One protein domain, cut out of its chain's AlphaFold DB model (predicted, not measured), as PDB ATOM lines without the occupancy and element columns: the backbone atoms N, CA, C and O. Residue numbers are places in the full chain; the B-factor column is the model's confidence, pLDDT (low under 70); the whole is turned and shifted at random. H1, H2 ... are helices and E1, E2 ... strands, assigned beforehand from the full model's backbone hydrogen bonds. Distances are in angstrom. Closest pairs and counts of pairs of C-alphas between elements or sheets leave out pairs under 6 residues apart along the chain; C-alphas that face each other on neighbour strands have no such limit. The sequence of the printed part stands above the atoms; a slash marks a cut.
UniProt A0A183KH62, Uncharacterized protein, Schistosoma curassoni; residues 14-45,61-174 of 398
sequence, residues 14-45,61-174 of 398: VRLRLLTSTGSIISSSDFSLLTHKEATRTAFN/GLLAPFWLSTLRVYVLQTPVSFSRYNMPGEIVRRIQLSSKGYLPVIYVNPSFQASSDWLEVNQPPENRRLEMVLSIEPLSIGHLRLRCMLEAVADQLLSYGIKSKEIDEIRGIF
ATOM      1  N   VAL A  14     165.302 190.819 164.522       71.19
ATOM      2  CA  VAL A  14     164.431 191.988 164.490       71.19
ATOM      3  C   VAL A  14     163.018 191.552 164.796       71.19
ATOM      4  O   VAL A  14     162.502 190.579 164.248       71.19
ATOM      5  N   ARG A  15     162.395 192.312 165.691       77.19
ATOM      6  CA  ARG A  15     160.990 192.176 166.035       77.19
ATOM      7  C   ARG A  15     160.184 193.182 165.236       77.19
ATOM      8  O   ARG A  15     160.215 194.379 165.527       77.19
ATOM      9  N   LEU A  16     159.423 192.697 164.265       75.12
ATOM     10  CA  LEU A  16     158.450 193.512 163.552       75.12
ATOM     11  C   LEU A  16     157.127 193.481 164.308       75.12
ATOM     12  O   LEU A  16     156.510 192.428 164.464       75.12
ATOM     13  N   ARG A  17     156.701 194.653 164.787       77.69
ATOM     14  CA  ARG A  17     155.397 194.863 165.418       77.69
ATOM     15  C   ARG A  17     154.543 195.732 164.517       77.69
ATOM     16  O   ARG A  17     154.858 196.899 164.306       77.69
ATOM     17  N   LEU A  18     153.449 195.168 164.027       73.69
ATOM     18  CA  LEU A  18     152.393 195.934 163.377       73.69
ATOM     19  C   LEU A  18     151.417 196.386 164.453       73.69
ATOM     20  O   LEU A  18     150.892 195.565 165.203       73.69
ATOM     21  N   LEU A  19     151.215 197.694 164.545       77.88
ATOM     22  CA  LEU A  19     150.362 198.335 165.538       77.88
ATOM     23  C   LEU A  19     149.122 198.904 164.841       77.88
ATOM     24  O   LEU A  19     149.204 199.396 163.716       77.88
ATOM     25  N   THR A  20     147.972 198.851 165.505       71.56
ATOM     26  CA  THR A  20     146.799 199.645 165.121       71.56
ATOM     27  C   THR A  20     147.062 201.129 165.386       71.56
ATOM     28  O   THR A  20     147.940 201.486 166.174       71.56
ATOM     29  N   SER A  21     146.245 202.011 164.802       69.00
ATOM     30  CA  SER A  21     146.265 203.449 165.119       69.00
ATOM     31  C   SER A  21     146.050 203.743 166.612       69.00
ATOM     32  O   SER A  21     146.466 204.786 167.100       69.00
ATOM     33  N   THR A  22     145.444 202.806 167.348       71.44
ATOM     34  CA  THR A  22     145.213 202.868 168.796       71.44
ATOM     35  C   THR A  22     146.344 202.245 169.629       71.44
ATOM     36  O   THR A  22     146.214 202.138 170.844       71.44
ATOM     37  N   GLY A  23     147.437 201.795 169.001       66.75
ATOM     38  CA  GLY A  23     148.610 201.220 169.670       66.75
ATOM     39  C   GLY A  23     148.491 199.744 170.076       66.75
ATOM     40  O   GLY A  23     149.383 199.228 170.747       66.75
ATOM     41  N   SER A  24     147.430 199.033 169.675       71.31
ATOM     42  CA  SER A  24     147.319 197.585 169.916       71.31
ATOM     43  C   SER A  24     148.128 196.790 168.888       71.31
ATOM     44  O   SER A  24     148.122 197.105 167.700       71.31
ATOM     45  N   ILE A  25     148.838 195.753 169.336       69.25
ATOM     46  CA  ILE A  25     149.671 194.909 168.469       69.25
ATOM     47  C   ILE A  25     148.759 193.994 167.637       69.25
ATOM     48  O   ILE A  25     148.026 193.185 168.196       69.25
ATOM     49  N   ILE A  26     148.816 194.134 166.312       68.31
ATOM     50  CA  ILE A  26     148.098 193.317 165.319       68.31
ATOM     51  C   ILE A  26     148.878 192.037 165.009       68.31
ATOM     52  O   ILE A  26     148.309 190.973 164.805       68.31
ATOM     53  N   SER A  27     150.199 192.158 164.914       69.00
ATOM     54  CA  SER A  27     151.100 191.038 164.679       69.00
ATOM     55  C   SER A  27     152.475 191.386 165.230       69.00
ATOM     56  O   SER A  27     152.938 192.520 165.081       69.00
ATOM     57  N   SER A  28     153.111 190.419 165.885       74.44
ATOM     58  CA  SER A  28     154.508 190.489 166.300       74.44
ATOM     59  C   SER A  28     155.205 189.280 165.705       74.44
ATOM     60  O   SER A  28     154.814 188.147 165.977       74.44
ATOM     61  N   SER A  29     156.215 189.513 164.880       70.75
ATOM     62  CA  SER A  29     157.013 188.449 164.279       70.75
ATOM     63  C   SER A  29     158.483 188.759 164.492       70.75
ATOM     64  O   SER A  29     158.946 189.845 164.144       70.75
ATOM     65  N   ASP A  30     159.186 187.801 165.084       76.25
ATOM     66  CA  ASP A  30     160.626 187.865 165.298       76.25
ATOM     67  C   ASP A  30     161.292 187.093 164.154       76.25
ATOM     68  O   ASP A  30     160.912 185.957 163.866       76.25
ATOM     69  N   PHE A  31     162.250 187.710 163.469       75.25
ATOM     70  CA  PHE A  31     162.995 187.067 162.386       75.25
ATOM     71  C   PHE A  31     164.455 187.507 162.373       75.25
ATOM     72  O   PHE A  31     164.800 188.588 162.853       75.25
ATOM     73  N   SER A  32     165.325 186.663 161.821       76.44
ATOM     74  CA  SER A  32     166.738 186.979 161.654       76.44
ATOM     75  C   SER A  32     166.968 187.782 160.373       76.44
ATOM     76  O   SER A  32     166.490 187.414 159.301       76.44
ATOM     77  N   LEU A  33     167.711 188.886 160.478       74.50
ATOM     78  CA  LEU A  33     168.127 189.693 159.320       74.50
ATOM     79  C   LEU A  33     169.301 189.096 158.558       74.50
ATOM     80  O   LEU A  33     169.504 189.394 157.382       74.50
ATOM     81  N   LEU A  34     170.074 188.275 159.261       76.00
ATOM     82  CA  LEU A  34     171.226 187.586 158.731       76.00
ATOM     83  C   LEU A  34     170.942 186.091 158.741       76.00
ATOM     84  O   LEU A  34     170.471 185.543 159.741       76.00
ATOM     85  N   THR A  35     171.202 185.442 157.616       75.25
ATOM     86  CA  THR A  35     171.096 183.991 157.490       75.25
ATOM     87  C   THR A  35     172.318 183.448 156.777       75.25
ATOM     88  O   THR A  35     172.924 184.127 155.955       75.25
ATOM     89  N   HIS A  36     172.683 182.218 157.101       72.62
ATOM     90  CA  HIS A  36     173.822 181.535 156.518       72.62
ATOM     91  C   HIS A  36     173.292 180.536 155.489       72.62
ATOM     92  O   HIS A  36     172.587 179.590 155.841       72.62
ATOM     93  N   LYS A  37     173.577 180.771 154.205       71.69
ATOM     94  CA  LYS A  37     173.161 179.902 153.087       71.69
ATOM     95  C   LYS A  37     174.392 179.424 152.322       71.69
ATOM     96  O   LYS A  37     175.475 179.986 152.472       71.69
ATOM     97  N   GLU A  38     174.237 178.374 151.509       69.88
ATOM     98  CA  GLU A  38     175.296 177.970 150.574       69.88
ATOM     99  C   GLU A  38     175.664 179.186 149.700       69.88
ATOM    100  O   GLU A  38     174.783 179.776 149.072       69.88
ATOM    101  N   ALA A  39     176.946 179.568 149.702       63.81
ATOM    102  CA  ALA A  39     177.455 180.709 148.945       63.81
ATOM    103  C   ALA A  39     177.061 180.619 147.464       63.81
ATOM    104  O   ALA A  39     177.056 179.524 146.871       63.81
ATOM    105  N   THR A  40     176.753 181.759 146.838       62.56
ATOM    106  CA  THR A  40     176.441 181.761 145.407       62.56
ATOM    107  C   THR A  40     177.716 181.403 144.664       62.56
ATOM    108  O   THR A  40     178.677 182.165 144.639       62.56
ATOM    109  N   ARG A  41     177.749 180.214 144.049       60.03
ATOM    110  CA  ARG A  41     178.931 179.767 143.300       60.03
ATOM    111  C   ARG A  41     179.187 180.722 142.136       60.03
ATOM    112  O   ARG A  41     178.480 180.660 141.126       60.03
ATOM    113  N   THR A  42     180.196 181.572 142.279       58.56
ATOM    114  CA  THR A  42     180.654 182.484 141.235       58.56
ATOM    115  C   THR A  42     181.189 181.663 140.062       58.56
ATOM    116  O   THR A  42     182.000 180.752 140.226       58.56
ATOM    117  N   ALA A  43     180.662 181.915 138.864       59.00
ATOM    118  CA  ALA A  43     181.203 181.336 137.639       59.00
ATOM    119  C   ALA A  43     182.365 182.220 137.172       59.00
ATOM    120  O   ALA A  43     182.230 183.444 137.141       59.00
ATOM    121  N   PHE A  44     183.500 181.617 136.832       70.44
ATOM    122  CA  PHE A  44     184.696 182.333 136.399       70.44
ATOM    123  C   PHE A  44     185.215 181.761 135.081       70.44
ATOM    124  O   PHE A  44     185.002 180.595 134.749       70.44
ATOM    125  N   ASN A  45     185.905 182.591 134.301       73.50
ATOM    126  CA  ASN A  45     186.581 182.109 133.103       73.50
ATOM    127  C   ASN A  45     187.835 181.344 133.529       73.50
ATOM    128  O   ASN A  45     188.806 181.953 133.983       73.50
ATOM    129  N   GLY A  61     181.133 173.605 151.082       51.34
ATOM    130  CA  GLY A  61     180.040 173.841 152.034       51.34
ATOM    131  C   GLY A  61     180.216 175.039 152.969       51.34
ATOM    132  O   GLY A  61     179.534 175.097 153.990       51.34
ATOM    133  N   LEU A  62     181.094 175.994 152.644       58.56
ATOM    134  CA  LEU A  62     181.194 177.231 153.417       58.56
ATOM    135  C   LEU A  62     179.907 178.050 153.249       58.56
ATOM    136  O   LEU A  62     179.526 178.457 152.150       58.56
ATOM    137  N   LEU A  63     179.197 178.206 154.363       68.38
ATOM    138  CA  LEU A  63     177.999 179.020 154.455       68.38
ATOM    139  C   LEU A  63     178.415 180.493 154.375       68.38
ATOM    140  O   LEU A  63     179.184 180.957 155.216       68.38
ATOM    141  N   ALA A  64     177.913 181.224 153.383       72.62
ATOM    142  CA  ALA A  64     178.115 182.665 153.296       72.62
ATOM    143  C   ALA A  64     177.018 183.402 154.084       72.62
ATOM    144  O   ALA A  64     175.881 182.918 154.151       72.62
ATOM    145  N   PRO A  65     177.326 184.567 154.680       78.69
ATOM    146  CA  PRO A  65     176.321 185.416 155.298       78.69
ATOM    147  C   PRO A  65     175.489 186.129 154.222       78.69
ATOM    148  O   PRO A  65     176.008 186.835 153.355       78.69
ATOM    149  N   PHE A  66     174.173 185.974 154.309       81.88
ATOM    150  CA  PHE A  66     173.186 186.662 153.486       81.88
ATOM    151  C   PHE A  66     172.421 187.682 154.327       81.88
ATOM    152  O   PHE A  66     171.913 187.366 155.406       81.88
ATOM    153  N   TRP A  67     172.306 188.895 153.797       84.88
ATOM    154  CA  TRP A  67     171.518 189.994 154.340       84.88
ATOM    155  C   TRP A  67     170.137 190.048 153.686       84.88
ATOM    156  O   TRP A  67     170.024 189.949 152.465       84.88
ATOM    157  N   LEU A  68     169.085 190.256 154.476       84.88
ATOM    158  CA  LEU A  68     167.741 190.471 153.944       84.88
ATOM    159  C   LEU A  68     167.608 191.888 153.354       84.88
ATOM    160  O   LEU A  68     167.402 192.853 154.092       84.88
ATOM    161  N   SER A  69     167.695 192.020 152.028       85.06
ATOM    162  CA  SER A  69     167.581 193.322 151.355       85.06
ATOM    163  C   SER A  69     166.135 193.790 151.230       85.06
ATOM    164  O   SER A  69     165.871 194.986 151.329       85.06
ATOM    165  N   THR A  70     165.194 192.862 151.034       86.62
ATOM    166  CA  THR A  70     163.777 193.192 150.839       86.62
ATOM    167  C   THR A  70     162.893 192.335 151.733       86.62
ATOM    168  O   THR A  70     162.718 191.137 151.509       86.62
ATOM    169  N   LEU A  71     162.272 192.957 152.732       88.81
ATOM    170  CA  LEU A  71     161.283 192.295 153.573       88.81
ATOM    171  C   LEU A  71     159.896 192.461 152.953       88.81
ATOM    172  O   LEU A  71     159.369 193.573 152.888       88.81
ATOM    173  N   ARG A  72     159.289 191.349 152.529       89.38
ATOM    174  CA  ARG A  72     157.931 191.349 151.976       89.38
ATOM    175  C   ARG A  72     156.912 190.982 153.041       89.38
ATOM    176  O   ARG A  72     156.911 189.870 153.578       89.38
ATOM    177  N   VAL A  73     156.019 191.922 153.320       89.06
ATOM    178  CA  VAL A  73     154.889 191.760 154.228       89.06
ATOM    179  C   VAL A  73     153.629 191.611 153.397       89.06
ATOM    180  O   VAL A  73     153.224 192.530 152.690       89.06
ATOM    181  N   TYR A  74     152.996 190.450 153.498       90.19
ATOM    182  CA  TYR A  74     151.801 190.150 152.725       90.19
ATOM    183  C   TYR A  74     150.566 190.377 153.575       90.19
ATOM    184  O   TYR A  74     150.450 189.824 154.670       90.19
ATOM    185  N   VAL A  75     149.631 191.171 153.069       89.75
ATOM    186  CA  VAL A  75     148.397 191.512 153.780       89.75
ATOM    187  C   VAL A  75     147.215 190.961 153.006       89.75
ATOM    188  O   VAL A  75     147.089 191.193 151.805       89.75
ATOM    189  N   LEU A  76     146.331 190.230 153.681       89.38
ATOM    190  CA  LEU A  76     145.103 189.745 153.064       89.38
ATOM    191  C   LEU A  76     144.217 190.937 152.671       89.38
ATOM    192  O   LEU A  76     143.698 191.640 153.535       89.38
ATOM    193  N   GLN A  77     144.036 191.148 151.367       87.00
ATOM    194  CA  GLN A  77     143.221 192.248 150.843       87.00
ATOM    195  C   GLN A  77     141.730 191.898 150.844       87.00
ATOM    196  O   GLN A  77     140.880 192.755 151.076       87.00
ATOM    197  N   THR A  78     141.399 190.639 150.554       81.88
ATOM    198  CA  THR A  78     140.010 190.197 150.402       81.88
ATOM    199  C   THR A  78     139.325 190.066 151.766       81.88
ATOM    200  O   THR A  78     139.793 189.264 152.580       81.88
ATOM    201  N   PRO A  79     138.203 190.769 152.020       78.06
ATOM    202  CA  PRO A  79     137.427 190.574 153.238       78.06
ATOM    203  C   PRO A  79     136.725 189.211 153.174       78.06
ATOM    204  O   PRO A  79     135.838 189.001 152.350       78.06
ATOM    205  N   VAL A  80     137.130 188.262 154.023       81.19
ATOM    206  CA  VAL A  80     136.561 186.903 154.046       81.19
ATOM    207  C   VAL A  80     135.999 186.602 155.428       81.19
ATOM    208  O   VAL A  80     136.737 186.510 156.400       81.19
ATOM    209  N   SER A  81     134.692 186.420 155.562       81.62
ATOM    210  CA  SER A  81     134.114 186.004 156.842       81.62
ATOM    211  C   SER A  81     134.333 184.506 157.057       81.62
ATOM    212  O   SER A  81     133.735 183.686 156.360       81.62
ATOM    213  N   PHE A  82     135.158 184.136 158.035       81.00
ATOM    214  CA  PHE A  82     135.297 182.741 158.444       81.00
ATOM    215  C   PHE A  82     134.302 182.395 159.550       81.00
ATOM    216  O   PHE A  82     134.191 183.109 160.548       81.00
ATOM    217  N   SER A  83     133.607 181.265 159.404       80.44
ATOM    218  CA  SER A  83     132.861 180.678 160.517       80.44
ATOM    219  C   SER A  83     133.840 180.085 161.529       80.44
ATOM    220  O   SER A  83     134.816 179.441 161.142       80.44
ATOM    221  N   ARG A  84     133.565 180.260 162.827       76.75
ATOM    222  CA  ARG A  84     134.439 179.806 163.926       76.75
ATOM    223  C   ARG A  84     134.802 178.317 163.832       76.75
ATOM    224  O   ARG A  84     135.905 177.949 164.214       76.75
ATOM    225  N   TYR A  85     133.898 177.487 163.310       79.69
ATOM    226  CA  TYR A  85     134.074 176.034 163.205       79.69
ATOM    227  C   TYR A  85     134.584 175.554 161.842       79.69
ATOM    228  O   TYR A  85     134.922 174.385 161.705       79.69
ATOM    229  N   ASN A  86     134.641 176.429 160.834       81.56
ATOM    230  CA  ASN A  86     135.046 176.072 159.472       81.56
ATOM    231  C   ASN A  86     136.242 176.916 159.006       81.56
ATOM    232  O   ASN A  86     136.283 177.393 157.871       81.56
ATOM    233  N   MET A  87     137.186 177.171 159.914       82.62
ATOM    234  CA  MET A  87     138.418 177.867 159.556       82.62
ATOM    235  C   MET A  87     139.425 176.897 158.924       82.62
ATOM    236  O   MET A  87     139.695 175.846 159.508       82.62
ATOM    237  N   PRO A  88     140.020 177.247 157.767       84.19
ATOM    238  CA  PRO A  88     141.061 176.436 157.147       84.19
ATOM    239  C   PRO A  88     142.279 176.300 158.070       84.19
ATOM    240  O   PRO A  88     142.868 177.307 158.479       84.19
ATOM    241  N   GLY A  89     142.663 175.061 158.394       84.06
ATOM    242  CA  GLY A  89     143.729 174.762 159.357       84.06
ATOM    243  C   GLY A  89     145.088 175.377 159.003       84.06
ATOM    244  O   GLY A  89     145.900 175.615 159.895       84.06
ATOM    245  N   GLU A  90     145.315 175.705 157.727       85.12
ATOM    246  CA  GLU A  90     146.553 176.308 157.232       85.12
ATOM    247  C   GLU A  90     146.707 177.779 157.666       85.12
ATOM    248  O   GLU A  90     147.826 178.266 157.814       85.12
ATOM    249  N   ILE A  91     145.601 178.504 157.890       85.62
ATOM    250  CA  ILE A  91     145.625 179.939 158.244       85.62
ATOM    251  C   ILE A  91     145.320 180.161 159.732       85.62
ATOM    252  O   ILE A  91     145.731 181.178 160.287       85.62
ATOM    253  N   VAL A  92     144.676 179.205 160.415       84.38
ATOM    254  CA  VAL A  92     144.247 179.327 161.828       84.38
ATOM    255  C   VAL A  92     145.346 179.872 162.745       84.38
ATOM    256  O   VAL A  92     145.072 180.743 163.565       84.38
ATOM    257  N   ARG A  93     146.600 179.429 162.578       81.69
ATOM    258  CA  ARG A  93     147.736 179.866 163.415       81.69
ATOM    259  C   ARG A  93     148.085 181.353 163.278       81.69
ATOM    260  O   ARG A  93     148.742 181.903 164.155       81.69
ATOM    261  N   ARG A  94     147.683 181.993 162.179       80.00
ATOM    262  CA  ARG A  94     147.998 183.391 161.847       80.00
ATOM    263  C   ARG A  94     146.816 184.336 162.078       80.00
ATOM    264  O   ARG A  94     146.978 185.546 161.959       80.00
ATOM    265  N   ILE A  95     145.637 183.805 162.402       82.25
ATOM    266  CA  ILE A  95     144.439 184.604 162.671       82.25
ATOM    267  C   ILE A  95     144.408 184.947 164.154       82.25
ATOM    268  O   ILE A  95     144.305 184.069 165.007       82.25
ATOM    269  N   GLN A  96     144.448 186.240 164.460       80.50
ATOM    270  CA  GLN A  96     144.251 186.730 165.817       80.50
ATOM    271  C   GLN A  96     142.807 187.193 166.004       80.50
ATOM    272  O   GLN A  96     142.268 187.949 165.193       80.50
ATOM    273  N   LEU A  97     142.174 186.721 167.075       81.12
ATOM    274  CA  LEU A  97     140.805 187.080 167.428       81.12
ATOM    275  C   LEU A  97     140.794 188.331 168.313       81.12
ATOM    276  O   LEU A  97     141.613 188.483 169.213       81.12
ATOM    277  N   SER A  98     139.826 189.205 168.066       78.00
ATOM    278  CA  SER A  98     139.517 190.404 168.840       78.00
ATOM    279  C   SER A  98     138.032 190.401 169.227       78.00
ATOM    280  O   SER A  98     137.238 189.602 168.727       78.00
ATOM    281  N   SER A  99     137.621 191.301 170.121       74.75
ATOM    282  CA  SER A  99     136.242 191.372 170.628       74.75
ATOM    283  C   SER A  99     135.191 191.634 169.540       74.75
ATOM    284  O   SER A  99     134.038 191.244 169.703       74.75
ATOM    285  N   LYS A 100     135.580 192.258 168.419       75.31
ATOM    286  CA  LYS A 100     134.694 192.610 167.292       75.31
ATOM    287  C   LYS A 100     134.871 191.735 166.040       75.31
ATOM    288  O   LYS A 100     134.270 192.034 165.015       75.31
ATOM    289  N   GLY A 101     135.693 190.686 166.089       78.25
ATOM    290  CA  GLY A 101     136.001 189.858 164.918       78.25
ATOM    291  C   GLY A 101     137.451 189.394 164.901       78.25
ATOM    292  O   GLY A 101     138.064 189.250 165.952       78.25
ATOM    293  N   TYR A 102     138.013 189.156 163.720       80.38
ATOM    294  CA  TYR A 102     139.424 188.805 163.574       80.38
ATOM    295  C   TYR A 102     140.230 189.987 163.016       80.38
ATOM    296  O   TYR A 102     139.703 190.826 162.285       80.38
ATOM    297  N   LEU A 103     141.500 190.076 163.405       81.88
ATOM    298  CA  LEU A 103     142.447 191.082 162.924       81.88
ATOM    299  C   LEU A 103     142.899 190.767 161.487       81.88
ATOM    300  O   LEU A 103     142.908 189.594 161.110       81.88
ATOM    301  N   PRO A 104     143.289 191.775 160.681       81.81
ATOM    302  CA  PRO A 104     143.722 191.543 159.305       81.81
ATOM    303  C   PRO A 104     144.839 190.500 159.262       81.81
ATOM    304  O   PRO A 104     145.829 190.596 159.990       81.81
ATOM    305  N   VAL A 105     144.657 189.482 158.419       85.50
ATOM    306  CA  VAL A 105     145.602 188.370 158.331       85.50
ATOM    307  C   VAL A 105     146.843 188.843 157.597       85.50
ATOM    308  O   VAL A 105     146.775 189.270 156.444       85.50
ATOM    309  N   ILE A 106     147.974 188.757 158.285       86.44
ATOM    310  CA  ILE A 106     149.269 189.179 157.773       86.44
ATOM    311  C   ILE A 106     150.176 187.955 157.703       86.44
ATOM    312  O   ILE A 106     150.259 187.160 158.643       86.44
ATOM    313  N   TYR A 107     150.872 187.813 156.584       87.12
ATOM    314  CA  TYR A 107     151.877 186.790 156.379       87.12
ATOM    315  C   TYR A 107     153.259 187.437 156.277       87.12
ATOM    316  O   TYR A 107     153.539 188.215 155.363       87.12
ATOM    317  N   VAL A 108     154.130 187.069 157.216       86.75
ATOM    318  CA  VAL A 108     155.551 187.423 157.235       86.75
ATOM    319  C   VAL A 108     156.330 186.155 157.558       86.75
ATOM    320  O   VAL A 108     156.128 185.555 158.614       86.75
ATOM    321  N   ASN A 109     157.185 185.733 156.632       84.69
ATOM    322  CA  ASN A 109     158.175 184.688 156.858       84.69
ATOM    323  C   ASN A 109     159.368 184.930 155.915       84.69
ATOM    324  O   ASN A 109     159.284 184.562 154.740       84.69
ATOM    325  N   PRO A 110     160.460 185.546 156.406       82.75
ATOM    326  CA  PRO A 110     161.651 185.801 155.595       82.75
ATOM    327  C   PRO A 110     162.362 184.533 155.124       82.75
ATOM    328  O   PRO A 110     162.900 184.500 154.019       82.75
ATOM    329  N   SER A 111     162.324 183.461 155.917       80.19
ATOM    330  CA  SER A 111     162.938 182.174 155.566       80.19
ATOM    331  C   SER A 111     162.269 181.513 154.357       80.19
ATOM    332  O   SER A 111     162.922 180.769 153.635       80.19
ATOM    333  N   PHE A 112     160.989 181.822 154.112       84.81
ATOM    334  CA  PHE A 112     160.206 181.351 152.963       84.81
ATOM    335  C   PHE A 112     160.013 182.439 151.876       84.81
ATOM    336  O   PHE A 112     159.044 182.431 151.100       84.81
ATOM    337  N   GLN A 113     160.905 183.436 151.833       87.38
ATOM    338  CA  GLN A 113     161.038 184.379 150.715       87.38
ATOM    339  C   GLN A 113     162.014 183.860 149.654       87.38
ATOM    340  O   GLN A 113     162.830 182.981 149.929       87.38
ATOM    341  N   ALA A 114     161.924 184.433 148.452       84.19
ATOM    342  CA  ALA A 114     162.813 184.112 147.342       84.19
ATOM    343  C   ALA A 114     164.268 184.372 147.722       84.19
ATOM    344  O   ALA A 114     164.559 185.381 148.367       84.19
ATOM    345  N   SER A 115     165.200 183.536 147.262       82.00
ATOM    346  CA  SER A 115     166.630 183.807 147.468       82.00
ATOM    347  C   SER A 115     167.094 185.114 146.817       82.00
ATOM    348  O   SER A 115     168.102 185.658 147.247       82.00
ATOM    349  N   SER A 116     166.350 185.658 145.848       80.44
ATOM    350  CA  SER A 116     166.613 186.974 145.247       80.44
ATOM    351  C   SER A 116     166.378 188.159 146.190       80.44
ATOM    352  O   SER A 116     166.953 189.220 145.966       80.44
ATOM    353  N   ASP A 117     165.573 187.993 147.246       84.50
ATOM    354  CA  ASP A 117     165.364 189.019 148.280       84.50
ATOM    355  C   ASP A 117     166.516 189.037 149.319       84.50
ATOM    356  O   ASP A 117     166.505 189.840 150.259       84.50
ATOM    357  N   TRP A 118     167.498 188.139 149.170       84.12
ATOM    358  CA  TRP A 118     168.671 188.011 150.027       84.12
ATOM    359  C   TRP A 118     169.940 188.405 149.263       84.12
ATOM    360  O   TRP A 118     170.219 187.887 148.184       84.12
ATOM    361  N   LEU A 119     170.746 189.286 149.851       84.00
ATOM    362  CA  LEU A 119     172.004 189.757 149.283       84.00
ATOM    363  C   LEU A 119     173.189 189.076 149.970       84.00
ATOM    364  O   LEU A 119     173.327 189.140 151.190       84.00
ATOM    365  N   GLU A 120     174.069 188.458 149.187       81.00
ATOM    366  CA  GLU A 120     175.303 187.857 149.698       81.00
ATOM    367  C   GLU A 120     176.312 188.940 150.115       81.00
ATOM    368  O   GLU A 120     176.630 189.853 149.345       81.00
ATOM    369  N   VAL A 121     176.824 188.851 151.346       78.12
ATOM    370  CA  VAL A 121     177.770 189.822 151.910       78.12
ATOM    371  C   VAL A 121     179.183 189.237 151.846       78.12
ATOM    372  O   VAL A 121     179.635 188.557 152.760       78.12
ATOM    373  N   ASN A 122     179.895 189.512 150.750       64.88
ATOM    374  CA  ASN A 122     181.172 188.850 150.429       64.88
ATOM    375  C   ASN A 122     182.411 189.331 151.209       64.88
ATOM    376  O   ASN A 122     183.489 188.788 151.003       64.88
ATOM    377  N   GLN A 123     182.287 190.329 152.084       57.59
ATOM    378  CA  GLN A 123     183.290 190.784 153.061       57.59
ATOM    379  C   GLN A 123     182.665 191.945 153.852       57.59
ATOM    380  O   GLN A 123     181.852 192.671 153.273       57.59
ATOM    381  N   PRO A 124     183.013 192.165 155.132       51.50
ATOM    382  CA  PRO A 124     182.595 193.354 155.859       51.50
ATOM    383  C   PRO A 124     183.613 194.487 155.633       51.50
ATOM    384  O   PRO A 124     184.636 194.521 156.312       51.50
ATOM    385  N   PRO A 125     183.405 195.447 154.713       48.91
ATOM    386  CA  PRO A 125     184.069 196.732 154.858       48.91
ATOM    387  C   PRO A 125     183.447 197.428 156.074       48.91
ATOM    388  O   PRO A 125     182.220 197.494 156.180       48.91
ATOM    389  N   GLU A 126     184.291 197.944 156.968       53.59
ATOM    390  CA  GLU A 126     183.982 198.502 158.300       53.59
ATOM    391  C   GLU A 126     182.825 199.520 158.382       53.59
ATOM    392  O   GLU A 126     182.450 199.903 159.480       53.59
ATOM    393  N   ASN A 127     182.228 199.963 157.268       51.66
ATOM    394  CA  ASN A 127     181.217 201.024 157.243       51.66
ATOM    395  C   ASN A 127     180.144 200.894 156.138       51.66
ATOM    396  O   ASN A 127     179.616 201.907 155.668       51.66
ATOM    397  N   ARG A 128     179.779 199.684 155.679       60.38
ATOM    398  CA  ARG A 128     178.657 199.563 154.723       60.38
ATOM    399  C   ARG A 128     177.314 199.605 155.450       60.38
ATOM    400  O   ARG A 128     176.935 198.664 156.139       60.38
ATOM    401  N   ARG A 129     176.568 200.690 155.242       65.31
ATOM    402  CA  ARG A 129     175.147 200.771 155.599       65.31
ATOM    403  C   ARG A 129     174.385 199.780 154.720       65.31
ATOM    404  O   ARG A 129     174.394 199.915 153.498       65.31
ATOM    405  N   LEU A 130     173.784 198.765 155.333       72.25
ATOM    406  CA  LEU A 130     172.916 197.823 154.639       72.25
ATOM    407  C   LEU A 130     171.492 198.379 154.660       72.25
ATOM    408  O   LEU A 130     170.888 198.550 155.719       72.25
ATOM    409  N   GLU A 131     170.979 198.712 153.482       79.00
ATOM    410  CA  GLU A 131     169.602 199.163 153.323       79.00
ATOM    411  C   GLU A 131     168.663 197.950 153.285       79.00
ATOM    412  O   GLU A 131     169.001 196.888 152.755       79.00
ATOM    413  N   MET A 132     167.483 198.110 153.879       81.62
ATOM    414  CA  MET A 132     166.392 197.144 153.808       81.62
ATOM    415  C   MET A 132     165.155 197.870 153.291       81.62
ATOM    416  O   MET A 132     164.734 198.873 153.869       81.62
ATOM    417  N   VAL A 133     164.558 197.338 152.231       86.00
ATOM    418  CA  VAL A 133     163.298 197.829 151.676       86.00
ATOM    419  C   VAL A 133     162.145 197.014 152.253       86.00
ATOM    420  O   VAL A 133     162.132 195.786 152.179       86.00
ATOM    421  N   LEU A 134     161.154 197.700 152.822       87.19
ATOM    422  CA  LEU A 134     159.906 197.092 153.276       87.19
ATOM    423  C   LEU A 134     158.871 197.165 152.145       87.19
ATOM    424  O   LEU A 134     158.395 198.252 151.821       87.19
ATOM    425  N   SER A 135     158.510 196.019 151.565       88.38
ATOM    426  CA  SER A 135     157.455 195.912 150.548       88.38
ATOM    427  C   SER A 135     156.178 195.368 151.182       88.38
ATOM    428  O   SER A 135     156.195 194.296 151.789       88.38
ATOM    429  N   ILE A 136     155.070 196.102 151.062       89.50
ATOM    430  CA  ILE A 136     153.755 195.664 151.541       89.50
ATOM    431  C   ILE A 136     152.926 195.256 150.328       89.50
ATOM    432  O   ILE A 136     152.559 196.098 149.509       89.50
ATOM    433  N   GLU A 137     152.624 193.965 150.223       89.81
ATOM    434  CA  GLU A 137     151.966 193.379 149.057       89.81
ATOM    435  C   GLU A 137     150.567 192.854 149.431       89.81
ATOM    436  O   GLU A 137     150.426 192.073 150.381       89.81
ATOM    437  N   PRO A 138     149.505 193.260 148.713       90.94
ATOM    438  CA  PRO A 138     148.176 192.706 148.925       90.94
ATOM    439  C   PRO A 138     148.091 191.271 148.388       90.94
ATOM    440  O   PRO A 138     148.580 190.967 147.301       90.94
ATOM    441  N   LEU A 139     147.434 190.383 149.136       89.56
ATOM    442  CA  LEU A 139     147.296 188.968 148.797       89.56
ATOM    443  C   LEU A 139     145.829 188.539 148.727       89.56
ATOM    444  O   LEU A 139     144.995 188.962 149.534       89.56
ATOM    445  N   SER A 140     145.523 187.649 147.781       90.56
ATOM    446  CA  SER A 140     144.239 186.950 147.727       90.56
ATOM    447  C   SER A 140     144.214 185.786 148.720       90.56
ATOM    448  O   SER A 140     145.252 185.218 149.071       90.56
ATOM    449  N   ILE A 141     143.018 185.373 149.145       88.69
ATOM    450  CA  ILE A 141     142.867 184.239 150.065       88.69
ATOM    451  C   ILE A 141     143.444 182.930 149.506       88.69
ATOM    452  O   ILE A 141     144.063 182.168 150.244       88.69
ATOM    453  N   GLY A 142     143.282 182.667 148.206       88.50
ATOM    454  CA  GLY A 142     143.810 181.457 147.572       88.50
ATOM    455  C   GLY A 142     145.336 181.421 147.599       88.50
ATOM    456  O   GLY A 142     145.925 180.418 147.996       88.50
ATOM    457  N   HIS A 143     145.967 182.549 147.265       88.44
ATOM    458  CA  HIS A 143     147.420 182.658 147.276       88.44
ATOM    459  C   HIS A 143     147.981 182.588 148.707       88.44
ATOM    460  O   HIS A 143     148.982 181.914 148.941       88.44
ATOM    461  N   LEU A 144     147.281 183.166 149.692       89.81
ATOM    462  CA  LEU A 144     147.627 183.026 151.110       89.81
ATOM    463  C   LEU A 144     147.582 181.564 151.575       89.81
ATOM    464  O   LEU A 144     148.521 181.093 152.214       89.81
ATOM    465  N   ARG A 145     146.506 180.838 151.244       90.69
ATOM    466  CA  ARG A 145     146.356 179.418 151.604       90.69
ATOM    467  C   ARG A 145     147.454 178.563 150.991       90.69
ATOM    468  O   ARG A 145     148.058 177.767 151.704       90.69
ATOM    469  N   LEU A 146     147.722 178.757 149.700       91.19
ATOM    470  CA  LEU A 146     148.793 178.059 148.995       91.19
ATOM    471  C   LEU A 146     150.141 178.318 149.669       91.19
ATOM    472  O   LEU A 146     150.898 177.384 149.909       91.19
ATOM    473  N   ARG A 147     150.414 179.569 150.045       90.94
ATOM    474  CA  ARG A 147     151.672 179.937 150.691       90.94
ATOM    475  C   ARG A 147     151.847 179.298 152.069       90.94
ATOM    476  O   ARG A 147     152.909 178.745 152.331       90.94
ATOM    477  N   CYS A 148     150.812 179.302 152.912       90.44
ATOM    478  CA  CYS A 148     150.844 178.600 154.201       90.44
ATOM    479  C   CYS A 148     151.015 177.081 154.036       90.44
ATOM    480  O   CYS A 148     151.719 176.450 154.822       90.44
ATOM    481  N   MET A 149     150.378 176.486 153.022       91.69
ATOM    482  CA  MET A 149     150.520 175.059 152.730       91.69
ATOM    483  C   MET A 149     151.945 174.719 152.287       91.69
ATOM    484  O   MET A 149     152.531 173.774 152.806       91.69
ATOM    485  N   LEU A 150     152.518 175.496 151.364       91.56
ATOM    486  CA  LEU A 150     153.880 175.268 150.879       91.56
ATOM    487  C   LEU A 150     154.932 175.495 151.960       91.56
ATOM    488  O   LEU A 150     155.920 174.777 151.976       91.56
ATOM    489  N   GLU A 151     154.717 176.440 152.874       90.25
ATOM    490  CA  GLU A 151     155.577 176.623 154.047       90.25
ATOM    491  C   GLU A 151     155.573 175.372 154.938       90.25
ATOM    492  O   GLU A 151     156.631 174.852 155.276       90.25
ATOM    493  N   ALA A 152     154.394 174.822 155.246       89.75
ATOM    494  CA  ALA A 152     154.298 173.593 156.032       89.75
ATOM    495  C   ALA A 152     154.946 172.390 155.321       89.75
ATOM    496  O   ALA A 152     155.563 171.543 155.969       89.75
ATOM    497  N   VAL A 153     154.823 172.312 153.992       91.19
ATOM    498  CA  VAL A 153     155.508 171.295 153.179       91.19
ATOM    499  C   VAL A 153     157.018 171.527 153.188       91.19
ATOM    500  O   VAL A 153     157.763 170.572 153.357       91.19
ATOM    501  N   ALA A 154     157.484 172.768 153.060       89.88
ATOM    502  CA  ALA A 154     158.901 173.111 153.097       89.88
ATOM    503  C   ALA A 154     159.552 172.682 154.416       89.88
ATOM    504  O   ALA A 154     160.600 172.039 154.387       89.88
ATOM    505  N   ASP A 155     158.902 172.942 155.552       88.56
ATOM    506  CA  ASP A 155     159.384 172.500 156.865       88.56
ATOM    507  C   ASP A 155     159.512 170.966 156.939       88.56
ATOM    508  O   ASP A 155     160.503 170.435 157.448       88.56
ATOM    509  N   GLN A 156     158.547 170.233 156.369       91.00
ATOM    510  CA  GLN A 156     158.611 168.770 156.267       91.00
ATOM    511  C   GLN A 156     159.747 168.306 155.347       91.00
ATOM    512  O   GLN A 156     160.504 167.408 155.711       91.00
ATOM    513  N   LEU A 157     159.906 168.911 154.172       90.50
ATOM    514  CA  LEU A 157     160.978 168.569 153.236       90.50
ATOM    515  C   LEU A 157     162.364 168.832 153.844       90.50
ATOM    516  O   LEU A 157     163.244 167.979 153.721       90.50
ATOM    517  N   LEU A 158     162.541 169.940 154.572       87.69
ATOM    518  CA  LEU A 158     163.769 170.223 155.325       87.69
ATOM    519  C   LEU A 158     164.057 169.122 156.351       87.69
ATOM    520  O   LEU A 158     165.188 168.648 156.437       87.69
ATOM    521  N   SER A 159     163.037 168.670 157.091       89.06
ATOM    522  CA  SER A 159     163.186 167.573 158.060       89.06
ATOM    523  C   SER A 159     163.550 166.228 157.423       89.06
ATOM    524  O   SER A 159     164.212 165.411 158.060       89.06
ATOM    525  N   TYR A 160     163.177 166.016 156.159       90.12
ATOM    526  CA  TYR A 160     163.604 164.857 155.371       90.12
ATOM    527  C   TYR A 160     164.997 165.028 154.740       90.12
ATOM    528  O   TYR A 160     165.473 164.120 154.062       90.12
ATOM    529  N   GLY A 161     165.666 166.162 154.973       86.56
ATOM    530  CA  GLY A 161     167.020 166.436 154.492       86.56
ATOM    531  C   GLY A 161     167.094 167.055 153.095       86.56
ATOM    532  O   GLY A 161     168.173 167.080 152.504       86.56
ATOM    533  N   ILE A 162     165.979 167.560 152.554       85.94
ATOM    534  CA  ILE A 162     165.983 168.313 151.292       85.94
ATOM    535  C   ILE A 162     166.677 169.661 151.499       85.94
ATOM    536  O   ILE A 162     166.483 170.333 152.514       85.94
ATOM    537  N   LYS A 163     167.496 170.076 150.530       85.12
ATOM    538  CA  LYS A 163     168.242 171.336 150.605       85.12
ATOM    539  C   LYS A 163     167.317 172.550 150.476       85.12
ATOM    540  O   LYS A 163     166.398 172.560 149.661       85.12
ATOM    541  N   SER A 164     167.637 173.633 151.187       81.56
ATOM    542  CA  SER A 164     166.890 174.904 151.125       81.56
ATOM    543  C   SER A 164     166.795 175.489 149.711       81.56
ATOM    544  O   SER A 164     165.793 176.109 149.369       81.56
ATOM    545  N   LYS A 165     167.804 175.243 148.867       82.50
ATOM    546  CA  LYS A 165     167.799 175.650 147.460       82.50
ATOM    547  C   LYS A 165     166.697 174.962 146.645       82.50
ATOM    548  O   LYS A 165     165.995 175.628 145.898       82.50
ATOM    549  N   GLU A 166     166.532 173.650 146.800       84.81
ATOM    550  CA  GLU A 166     165.506 172.881 146.075       84.81
ATOM    551  C   GLU A 166     164.097 173.314 146.505       84.81
ATOM    552  O   GLU A 166     163.175 173.389 145.697       84.81
ATOM    553  N   ILE A 167     163.938 173.681 147.777       86.88
ATOM    554  CA  ILE A 167     162.687 174.229 148.308       86.88
ATOM    555  C   ILE A 167     162.381 175.607 147.720       86.88
ATOM    556  O   ILE A 167     161.222 175.880 147.415       86.88
ATOM    557  N   ASP A 168     163.386 176.466 147.538       85.94
ATOM    558  CA  ASP A 168     163.189 177.767 146.889       85.94
ATOM    559  C   ASP A 168     162.793 177.612 145.412       85.94
ATOM    560  O   ASP A 168     161.920 178.330 144.925       85.94
ATOM    561  N   GLU A 169     163.339 176.610 144.717       84.62
ATOM    562  CA  GLU A 169     162.911 176.258 143.357       84.62
ATOM    563  C   GLU A 169     161.435 175.811 143.333       84.62
ATOM    564  O   GLU A 169     160.646 176.331 142.541       84.62
ATOM    565  N   ILE A 170     161.019 174.925 144.250       87.25
ATOM    566  CA  ILE A 170     159.611 174.503 144.389       87.25
ATOM    567  C   ILE A 170     158.711 175.706 144.702       87.25
ATOM    568  O   ILE A 170     157.669 175.890 144.072       87.25
ATOM    569  N   ARG A 171     159.112 176.554 145.653       89.50
ATOM    570  CA  ARG A 171     158.403 177.788 146.012       89.50
ATOM    571  C   ARG A 171     158.204 178.677 144.780       89.50
ATOM    572  O   ARG A 171     157.082 179.124 144.545       89.50
ATOM    573  N   GLY A 172     159.259 178.906 143.998       86.50
ATOM    574  CA  GLY A 172     159.217 179.732 142.790       86.50
ATOM    575  C   GLY A 172     158.261 179.188 141.724       86.50
ATOM    576  O   GLY A 172     157.512 179.951 141.108       86.50
ATOM    577  N   ILE A 173     158.197 177.863 141.559       85.06
ATOM    578  CA  ILE A 173     157.262 177.217 140.625       85.06
ATOM    579  C   ILE A 173     155.800 177.489 141.004       85.06
ATOM    580  O   ILE A 173     154.974 177.711 140.124       85.06
ATOM    581  N   PHE A 174     155.451 177.481 142.293       86.12
ATOM    582  CA  PHE A 174     154.052 177.622 142.714       86.12
ATOM    583  C   PHE A 174     153.616 179.061 143.021       86.12
ATOM    584  O   PHE A 174     152.445 179.378 142.817       86.12
TER     585      PHE A 174
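AT A GLANCE: This is residues 14 to 45 and 61 to 174 of the 398 residues of an uncharacterized protein of Schistosoma curassoni (UniProt A0A183KH62). Two ribbons of paired strands, the hairpin E1 and E2 and the parallel pair E5 and E7, run back from a small sheet of E3, E4 and E6, with a helical hairpin of H2 and H3 as a separate part. Part of the unnamed stretch 93 to 117 passes through the middle, and the loop residues 124 to 129 stick out. The printed part has 146 residues with three named helices and seven named strands, in the order E1 E2 E3 E4 E5 H1 E6 E7 H2 H3, class mixed. The sheet E3 - E4 - E6 and the pair E1 - E2 are antiparallel. The whole is only just loose, close to compact, with a radius of gyration of the C-alphas of 17.7 A, and elongated, spanning 60 by 37 by 22 A.

HOW THE PARTS SIT: E1, residues 14 to 19, and E2, residues 25 to 32, form an antiparallel hairpin, with N 16 and O 29 2.9 A apart. E2 runs on into E3, residues 34 to 38, at 46 degrees. E3 is the antiparallel neighbour of E4, residues 63 to 68, with N 66 and O 35 2.8 A apart. E4 runs on into E5, residues 70 to 76, at 56 degrees. H1 is residues 89 to 92. E6, residues 118 to 120, is the antiparallel neighbour of the inner strand E4, with N 67 and O 119 2.8 A apart. E7, residues 133 to 139, is parallel to E5, with N 73 and O 135 2.8 A apart. H2, residues 141 to 159, touches H1 with residues 145 to 149 alone, the closest C-alphas being those of Glu 90 and Cys 148, 5.7 A apart. H2 and H3, residues 164 to 174, form a helical hairpin: they touch, the closest C-alphas being those of Ala 154 and Ile 167, 6.2 A apart, at a shallow tilt of 24 degrees, opposite ways. In H2 and H3 every O i to N i+4 pair is within hydrogen-bond range; H1 is too short for such a pair, and its 1 O i to N i+3 pair is not within range.

IN THESE COORDINATES: E1 begins at C-alpha 14, (164.431, 191.988, 164.490), and is 15.5 A long; E2 is 20.0 A. E3 measures 13.3 A, E4 15.4 A, E5 19.1 A, H1 5.2 A, E6 6.6 A and E7 18.5 A. H2 begins at (142.867, 184.239, 150.065) and is 27.5 A long. H3, 15.6 A, ends at C-alpha 174, (154.052, 177.622, 142.714).

THE WHOLE: The two farthest C-alphas, of Asn 45 and Ser 99, are 63.5 A apart. Residues 46 to 60 are not printed, and C-alphas 45 and 61 are 21.7 A apart. The links E5 to H1, H1 to E6 and E6 to E7 are long. Mean pLDDT of the printed part is 79.8; 22 residues are under 70, among them 38 to 43 and 122 to 129.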